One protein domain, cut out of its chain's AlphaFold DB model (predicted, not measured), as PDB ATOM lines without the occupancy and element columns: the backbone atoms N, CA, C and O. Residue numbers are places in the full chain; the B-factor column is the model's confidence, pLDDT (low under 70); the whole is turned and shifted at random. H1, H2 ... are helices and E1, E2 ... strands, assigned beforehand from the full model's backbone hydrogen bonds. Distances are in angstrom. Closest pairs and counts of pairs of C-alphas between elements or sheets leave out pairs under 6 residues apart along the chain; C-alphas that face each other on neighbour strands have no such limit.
ATOM      1  N   CYS A   3     291.416 250.885 265.124       97.44
ATOM      2  CA  CYS A   3     290.300 250.100 265.641       97.44
ATOM      3  C   CYS A   3     290.692 249.417 266.951       97.44
ATOM      4  O   CYS A   3     291.826 248.960 267.102       97.44
ATOM      5  N   GLN A   4     289.736 249.306 267.866       97.75
ATOM      6  CA  GLN A   4     289.833 248.519 269.086       97.75
ATOM      7  C   GLN A   4     288.848 247.365 268.981       97.75
ATOM      8  O   GLN A   4     287.633 247.573 268.978       97.75
ATOM      9  N   PHE A   5     289.379 246.150 268.889       97.25
ATOM     10  CA  PHE A   5     288.568 244.943 268.821       97.25
ATOM     11  C   PHE A   5     288.154 244.488 270.220       97.25
ATOM     12  O   PHE A   5     288.972 244.456 271.137       97.25
ATOM     13  N   SER A   6     286.883 244.132 270.372       94.38
ATOM     14  CA  SER A   6     286.300 243.596 271.606       94.38
ATOM     15  C   SER A   6     286.071 242.086 271.546       94.38
ATOM     16  O   SER A   6     285.906 241.452 272.584       94.38
ATOM     17  N   GLY A   7     286.085 241.488 270.351       95.56
ATOM     18  CA  GLY A   7     285.933 240.047 270.196       95.56
ATOM     19  C   GLY A   7     285.808 239.594 268.749       95.56
ATOM     20  O   GLY A   7     285.966 240.377 267.810       95.56
ATOM     21  N   ILE A   8     285.513 238.307 268.588       96.94
ATOM     22  CA  ILE A   8     285.232 237.666 267.305       96.94
ATOM     23  C   ILE A   8     283.847 237.024 267.401       96.94
ATOM     24  O   ILE A   8     283.540 236.355 268.388       96.94
ATOM     25  N   ASP A   9     282.999 237.247 266.400       94.00
ATOM     26  CA  ASP A   9     281.671 236.641 266.358       94.00
ATOM     27  C   ASP A   9     281.711 235.152 265.952       94.00
ATOM     28  O   ASP A   9     282.732 234.598 265.539       94.00
ATOM     29  N   ARG A  10     280.558 234.474 266.028       96.25
ATOM     30  CA  ARG A  10     280.430 233.053 265.645       96.25
ATOM     31  C   ARG A  10     280.784 232.757 264.179       96.25
ATOM     32  O   ARG A  10     280.944 231.594 263.826       96.25
ATOM     33  N   TYR A  11     280.865 233.783 263.335       96.75
ATOM     34  CA  TYR A  11     281.202 233.704 261.917       96.75
ATOM     35  C   TYR A  11     282.645 234.146 261.637       96.75
ATOM     36  O   TYR A  11     282.978 234.415 260.484       96.75
ATOM     37  N   GLN A  12     283.498 234.199 262.668       96.75
ATOM     38  CA  GLN A  12     284.918 234.543 262.569       96.75
ATOM     39  C   GLN A  12     285.181 235.979 262.084       96.75
ATOM     40  O   GLN A  12     286.180 236.244 261.417       96.75
ATOM     41  N   ARG A  13     284.298 236.928 262.423       96.94
ATOM     42  CA  ARG A  13     284.489 238.356 262.116       96.94
ATOM     43  C   ARG A  13     284.911 239.121 263.358       96.94
ATOM     44  O   ARG A  13     284.333 238.925 264.425       96.94
ATOM     45  N   PHE A  14     285.871 240.028 263.210       96.75
ATOM     46  CA  PHE A  14     286.259 240.942 264.282       96.75
ATOM     47  C   PHE A  14     285.142 241.946 264.574       96.75
ATOM     48  O   PHE A  14     284.620 242.592 263.665       96.75
ATOM     49  N   LEU A  15     284.814 242.100 265.853       95.75
ATOM     50  CA  LEU A  15     283.921 243.129 266.368       95.75
ATOM     51  C   LEU A  15     284.751 244.183 267.092       95.75
ATOM     52  O   LEU A  15     285.667 243.846 267.844       95.75
ATOM     53  N   GLY A  16     284.444 245.457 266.873       95.75
ATOM     54  CA  GLY A  16     285.187 246.543 267.489       95.75
ATOM     55  C   GLY A  16     284.684 247.922 267.099       95.75
ATOM     56  O   GLY A  16     283.851 248.067 266.205       95.75
ATOM     57  N   VAL A  17     285.235 248.925 267.772       97.38
ATOM     58  CA  VAL A  17     285.016 250.339 267.462       97.38
ATOM     59  C   VAL A  17     286.205 250.836 266.655       97.38
ATOM     60  O   VAL A  17     287.353 250.570 267.007       97.38
ATOM     61  N   CYS A  18     285.934 251.556 265.572       97.62
ATOM     62  CA  CYS A  18     286.953 252.157 264.718       97.62
ATOM     63  C   CYS A  18     286.800 253.677 264.685       97.62
ATOM     64  O   CYS A  18     285.688 254.202 264.769       97.62
ATOM     65  N   TRP A  19     287.924 254.374 264.533       98.50
ATOM     66  CA  TRP A  19     287.992 255.831 264.572       98.50
ATOM     67  C   TRP A  19     289.140 256.401 263.733       98.50
ATOM     68  O   TRP A  19     290.048 255.704 263.259       98.50
ATOM     69  N   ASN A  20     289.107 257.717 263.551       98.31
ATOM     70  CA  ASN A  20     290.208 258.522 263.032       98.31
ATOM     71  C   ASN A  20     290.235 259.894 263.734       98.31
ATOM     72  O   ASN A  20     289.469 260.137 264.664       98.31
ATOM     73  N   ASP A  21     291.093 260.803 263.274       97.75
ATOM     74  CA  ASP A  21     291.273 262.119 263.908       97.75
ATOM     75  C   ASP A  21     290.029 263.024 263.826       97.75
ATOM     76  O   ASP A  21     289.932 264.011 264.551       97.75
ATOM     77  N   ARG A  22     289.069 262.709 262.944       97.44
ATOM     78  CA  ARG A  22     287.844 263.496 262.721       97.44
ATOM     79  C   ARG A  22     286.606 262.876 263.365       97.44
ATOM     80  O   ARG A  22     285.715 263.607 263.781       97.44
ATOM     81  N   VAL A  23     286.533 261.549 263.431       97.69
ATOM     82  CA  VAL A  23     285.385 260.801 263.953       97.69
ATOM     83  C   VAL A  23     285.887 259.787 264.970       97.69
ATOM     84  O   VAL A  23     286.635 258.874 264.627       97.69
ATOM     85  N   ARG A  24     285.465 259.962 266.226       96.62
ATOM     86  CA  ARG A  24     285.909 259.151 267.374       96.62
ATOM     87  C   ARG A  24     285.265 257.772 267.455       96.62
ATOM     88  O   ARG A  24     285.809 256.900 268.117       96.62
ATOM     89  N   ASP A  25     284.123 257.599 266.806       98.12
ATOM     90  CA  ASP A  25     283.431 256.324 266.681       98.12
ATOM     91  C   ASP A  25     282.590 256.362 265.400       98.12
ATOM     92  O   ASP A  25     281.603 257.099 265.302       98.12
ATOM     93  N   PHE A  26     283.008 255.600 264.388       98.19
ATOM     94  CA  PHE A  26     282.273 255.523 263.127       98.19
ATOM     95  C   PHE A  26     280.889 254.885 263.285       98.19
ATOM     96  O   PHE A  26     279.956 255.313 262.607       98.19
ATOM     97  N   GLY A  27     280.734 253.888 264.159       98.00
ATOM     98  CA  GLY A  27     279.448 253.234 264.394       98.00
ATOM     99  C   GLY A  27     278.440 254.211 264.993       98.00
ATOM    100  O   GLY A  27     277.325 254.340 264.485       98.00
ATOM    101  N   ALA A  28     278.869 254.977 265.997       98.44
ATOM    102  CA  ALA A  28     278.048 256.008 266.624       98.44
ATOM    103  C   ALA A  28     277.639 257.093 265.615       98.44
ATOM    104  O   ALA A  28     276.478 257.500 265.570       98.44
ATOM    105  N   GLU A  29     278.568 257.536 264.763       98.50
ATOM    106  CA  GLU A  29     278.285 258.541 263.735       98.50
ATOM    107  C   GLU A  29     277.260 258.041 262.706       98.50
ATOM    108  O   GLU A  29     276.335 258.773 262.353       98.50
ATOM    109  N   LEU A  30     277.364 256.780 262.274       98.56
ATOM    110  CA  LEU A  30     276.382 256.173 261.373       98.56
ATOM    111  C   LEU A  30     274.985 256.134 262.002       98.56
ATOM    112  O   LEU A  30     274.006 256.479 261.338       98.56
ATOM    113  N   VAL A  31     274.879 255.766 263.282       98.50
ATOM    114  CA  VAL A  31     273.595 255.770 264.000       98.50
ATOM    115  C   VAL A  31     273.041 257.191 264.126       98.50
ATOM    116  O   VAL A  31     271.873 257.428 263.816       98.50
ATOM    117  N   ARG A  32     273.881 258.165 264.490       98.44
ATOM    118  CA  ARG A  32     273.501 259.580 264.635       98.44
ATOM    119  C   ARG A  32     272.970 260.203 263.340       98.44
ATOM    120  O   ARG A  32     272.088 261.065 263.376       98.44
ATOM    121  N   GLN A  33     273.516 259.796 262.197       98.31
ATOM    122  CA  GLN A  33     273.074 260.247 260.872       98.31
ATOM    123  C   GLN A  33     271.874 259.452 260.339       98.31
ATOM    124  O   GLN A  33     271.355 259.762 259.269       98.31
ATOM    125  N   GLY A  34     271.407 258.445 261.081       97.81
ATOM    126  CA  GLY A  34     270.309 257.583 260.662       97.81
ATOM    127  C   GLY A  34     270.689 256.620 259.540       97.81
ATOM    128  O   GLY A  34     269.811 256.199 258.803       97.81
ATOM    129  N   PHE A  35     271.968 256.273 259.376       98.00
ATOM    130  CA  PHE A  35     272.428 255.262 258.411       98.00
ATOM    131  C   PHE A  35     272.547 253.858 259.019       98.00
ATOM    132  O   PHE A  35     272.686 252.877 258.293       98.00
ATOM    133  N   ALA A  36     272.488 253.756 260.345       98.06
ATOM    134  CA  ALA A  36     272.495 252.505 261.090       98.06
ATOM    135  C   ALA A  36     271.529 252.584 262.282       98.06
ATOM    136  O   ALA A  36     271.021 253.654 262.624       98.06
ATOM    137  N   VAL A  37     271.293 251.443 262.928       97.56
ATOM    138  CA  VAL A  37     270.439 251.316 264.119       97.56
ATOM    139  C   VAL A  37     271.252 250.796 265.303       97.56
ATOM    140  O   VAL A  37     272.240 250.085 265.106       97.56
ATOM    141  N   ALA A  38     270.835 251.107 266.533       98.06
ATOM    142  CA  ALA A  38     271.478 250.547 267.716       98.06
ATOM    143  C   ALA A  38     271.230 249.032 267.779       98.06
ATOM    144  O   ALA A  38     270.091 248.560 267.655       98.06
ATOM    145  N   TYR A  39     272.298 248.260 267.984       96.12
ATOM    146  CA  TYR A  39     272.188 246.811 268.096       96.12
ATOM    147  C   TYR A  39     271.440 246.422 269.375       96.12
ATOM    148  O   TYR A  39     271.738 246.906 270.472       96.12
ATOM    149  N   ARG A  40     270.462 245.522 269.229       97.38
ATOM    150  CA  ARG A  40     269.635 245.024 270.329       97.38
ATOM    151  C   ARG A  40     269.768 243.518 270.457       97.38
ATOM    152  O   ARG A  40     269.475 242.784 269.515       97.38
ATOM    153  N   PHE A  41     270.121 243.060 271.652       93.69
ATOM    154  CA  PHE A  41     270.099 241.648 272.017       93.69
ATOM    155  C   PHE A  41     268.942 241.408 272.989       93.69
ATOM    156  O   PHE A  41     268.781 242.133 273.968       93.69
ATOM    157  N   HIS A  42     268.063 240.450 272.678       95.06
ATOM    158  CA  HIS A  42     266.809 240.228 273.417       95.06
ATOM    159  C   HIS A  42     266.002 241.517 273.678       95.06
ATOM    160  O   HIS A  42     265.511 241.751 274.780       95.06
ATOM    161  N   ARG A  43     265.853 242.353 272.636       93.62
ATOM    162  CA  ARG A  43     265.123 243.641 272.653       93.62
ATOM    163  C   ARG A  43     265.717 244.722 273.565       93.62
ATOM    164  O   ARG A  43     265.100 245.769 273.717       93.62
ATOM    165  N   LYS A  44     266.901 244.505 274.134       95.69
ATOM    166  CA  LYS A  44     267.619 245.506 274.927       95.69
ATOM    167  C   LYS A  44     268.778 246.053 274.111       95.69
ATOM    168  O   LYS A  44     269.524 245.267 273.524       95.69
ATOM    169  N   ALA A  45     268.904 247.377 274.047       96.62
ATOM    170  CA  ALA A  45     270.086 248.000 273.467       96.62
ATOM    171  C   ALA A  45     271.320 247.554 274.252       96.62
ATOM    172  O   ALA A  45     271.316 247.557 275.483       96.62
ATOM    173  N   VAL A  46     272.344 247.107 273.527       94.94
ATOM    174  CA  VAL A  46     273.607 246.670 274.141       94.94
ATOM    175  C   VAL A  46     274.433 247.880 274.576       94.94
ATOM    176  O   VAL A  46     275.101 247.826 275.604       94.94
ATOM    177  N   ASP A  47     274.334 248.973 273.821       96.19
ATOM    178  CA  ASP A  47     274.988 250.244 274.106       96.19
ATOM    179  C   ASP A  47     273.918 251.345 274.287       96.19
ATOM    180  O   ASP A  47     273.182 251.649 273.336       96.19
ATOM    181  N   PRO A  48     273.784 251.927 275.495       96.88
ATOM    182  CA  PRO A  48     272.779 252.949 275.777       96.88
ATOM    183  C   PRO A  48     273.063 254.288 275.085       96.88
ATOM    184  O   PRO A  48     272.135 255.071 274.880       96.88
ATOM    185  N   ASP A  49     274.308 254.581 274.711       97.75
ATOM    186  CA  ASP A  49     274.637 255.819 274.007       97.75
ATOM    187  C   ASP A  49     274.245 255.718 272.532       97.75
ATOM    188  O   ASP A  49     273.661 256.656 271.985       97.75
ATOM    189  N   TYR A  50     274.416 254.546 271.915       98.38
ATOM    190  CA  TYR A  50     273.887 254.289 270.571       98.38
ATOM    191  C   TYR A  50     272.357 254.382 270.537       98.38
ATOM    192  O   TYR A  50     271.792 254.904 269.577       98.38
ATOM    193  N   GLU A  51     271.668 253.918 271.582       98.44
ATOM    194  CA  GLU A  51     270.209 254.040 271.669       98.44
ATOM    195  C   GLU A  51     269.744 255.503 271.716       98.44
ATOM    196  O   GLU A  51     268.801 255.867 271.006       98.44
ATOM    197  N   LYS A  52     270.428 256.361 272.485       98.56
ATOM    198  CA  LYS A  52     270.149 257.807 272.504       98.56
ATOM    199  C   LYS A  52     270.370 258.441 271.129       98.56
ATOM    200  O   LYS A  52     269.520 259.204 270.674       98.56
ATOM    201  N   LEU A  53     271.465 258.098 270.447       98.69
ATOM    202  CA  LEU A  53     271.761 258.606 269.102       98.69
ATOM    203  C   LEU A  53     270.696 258.177 268.085       98.69
ATOM    204  O   LEU A  53     270.260 258.987 267.267       98.69
ATOM    205  N   GLU A  54     270.231 256.927 268.155       98.50
ATOM    206  CA  GLU A  54     269.157 256.430 267.291       98.50
ATOM    207  C   GLU A  54     267.840 257.172 267.566       98.50
ATOM    208  O   GLU A  54     267.134 257.558 266.631       98.50
ATOM    209  N   PHE A  55     267.514 257.412 268.841       98.31
ATOM    210  CA  PHE A  55     266.342 258.197 269.231       98.31
ATOM    211  C   PHE A  55     266.397 259.625 268.668       98.31
ATOM    212  O   PHE A  55     265.409 260.120 268.119       98.31
ATOM    213  N   GLU A  56     267.554 260.282 268.742       98.38
ATOM    214  CA  GLU A  56     267.747 261.610 268.160       98.38
ATOM    215  C   GLU A  56     267.628 261.611 266.635       98.38
ATOM    216  O   GLU A  56     266.995 262.513 266.079       98.38
ATOM    217  N   ALA A  57     268.191 260.604 265.961       98.31
ATOM    218  CA  ALA A  57     268.095 260.454 264.512       98.31
ATOM    219  C   ALA A  57     266.638 260.266 264.057       98.31
ATOM    220  O   ALA A  57     266.218 260.903 263.089       98.31
ATOM    221  N   LYS A  58     265.848 259.471 264.797       97.19
ATOM    222  CA  LYS A  58     264.402 259.300 264.576       97.19
ATOM    223  C   LYS A  58     263.644 260.607 264.748       97.19
ATOM    224  O   LYS A  58     262.905 261.013 263.857       97.19
ATOM    225  N   ARG A  59     263.867 261.304 265.869       97.62
ATOM    226  CA  ARG A  59     263.216 262.593 266.160       97.62
ATOM    227  C   ARG A  59     263.505 263.636 265.076       97.62
ATOM    228  O   ARG A  59     262.655 264.468 264.786       97.62
ATOM    229  N   GLN A  60     264.701 263.590 264.494       97.81
ATOM    230  CA  GLN A  60     265.146 264.500 263.435       97.81
ATOM    231  C   GLN A  60     264.828 264.000 262.016       97.81
ATOM    232  O   GLN A  60     265.213 264.671 261.063       97.81
ATOM    233  N   LYS A  61     264.158 262.847 261.864       96.75
ATOM    234  CA  LYS A  61     263.831 262.229 260.568       96.75
ATOM    235  C   LYS A  61     265.049 262.092 259.641       96.75
ATOM    236  O   LYS A  61     265.001 262.427 258.462       96.75
ATOM    237  N   LYS A  62     266.181 261.643 260.189       97.19
ATOM    238  CA  LYS A  62     267.442 261.491 259.445       97.19
ATOM    239  C   LYS A  62     267.559 260.131 258.767       97.19
ATOM    240  O   LYS A  62     267.179 259.123 259.356       97.19
ATOM    241  N   GLY A  63     268.176 260.101 257.586       95.62
ATOM    242  CA  GLY A  63     268.555 258.867 256.893       95.62
ATOM    243  C   GLY A  63     267.378 257.907 256.723       95.62
ATOM    244  O   GLY A  63     266.358 258.272 256.144       95.62
ATOM    245  N   LEU A  64     267.510 256.703 257.279       94.75
ATOM    246  CA  LEU A  64     266.481 255.657 257.306       94.75
ATOM    247  C   LEU A  64     265.137 256.134 257.887       94.75
ATOM    248  O   LEU A  64     264.104 255.562 257.566       94.75
ATOM    249  N   TRP A  65     265.138 257.173 258.726       95.06
ATOM    250  CA  TRP A  65     263.951 257.707 259.404       95.06
ATOM    251  C   TRP A  65     263.284 258.874 258.666       95.06
ATOM    252  O   TRP A  65     262.358 259.482 259.199       95.06
ATOM    253  N   ALA A  66     263.779 259.245 257.482       94.69
ATOM    254  CA  ALA A  66     263.226 260.348 256.698       94.69
ATOM    255  C   ALA A  66     261.882 260.010 256.030       94.69
ATOM    256  O   ALA A  66     261.172 260.920 255.604       94.69
TER     257      ALA A  66
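AT A GLANCE: This is residues 3 to 66 of the 70 residues of the protein "Thermonuclease family protein" of Mesorhizobium sp (UniProt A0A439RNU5). A two-stranded hairpin, E1 and E2, lies at one end of a flat model, and two helices, H1 and H2, lie together toward the other end; the first residues of H1 come near the last residue of E2. Between the helices the chain makes a long loop, residues 33 to 47, in which residues 40 to 41 pair with residues 44 to 45, antiparallel. The printed part has 64 residues, with two named strands and then two named helices in the order E1, E2, H1, H2; the sheet is E1 - E2, antiparallel. The class is mixed, helices and strands, with under half of the residues in named elements. The whole is only just compact, close to loose, with a radius of gyration of the C-alphas of 12.7 A and spans of 35 by 34 by 18 A.

HOW THE PARTS SIT: Strands E1, residues 3 to 8, and E2, residues 14 to 19, form a hairpin, antiparallel at 165 degrees. N 4 and O 17 are 2.8 A apart and N 15 and O 7 are 2.9 A apart, both within hydrogen-bond range. The closest C-alphas of E2 and H1, residues 26 to 32, are those of Trp 19 and Phe 26, at 5.9 A. H1 and H2, residues 48 to 59, touch, closest at the C-alphas of Arg 32 and Leu 53, 4.9 A apart. They run the same way at a steep tilt of 42 degrees. H2 is apart from E1 and E2, and H1 is apart from E1. In H1 and H2 every O i to N i+4 pair is within hydrogen-bond range.

IN THESE COORDINATES: E1 begins at C-alpha 3 (290.300, 250.100, 265.641) and is 13.5 A long; E2 is 15.0 A long. H1 spans 9.8 A. H2 spans 16.6 A and ends at C-alpha 59 (263.216, 262.593, 266.160).

THE WHOLE: The two C-alphas farthest apart are those of Gln 12 and Gln 60, at 35.9 A. The link H1 to H2 is long, with 15 residues. The printed part has no cut, and no printed residue is under 70 in pLDDT.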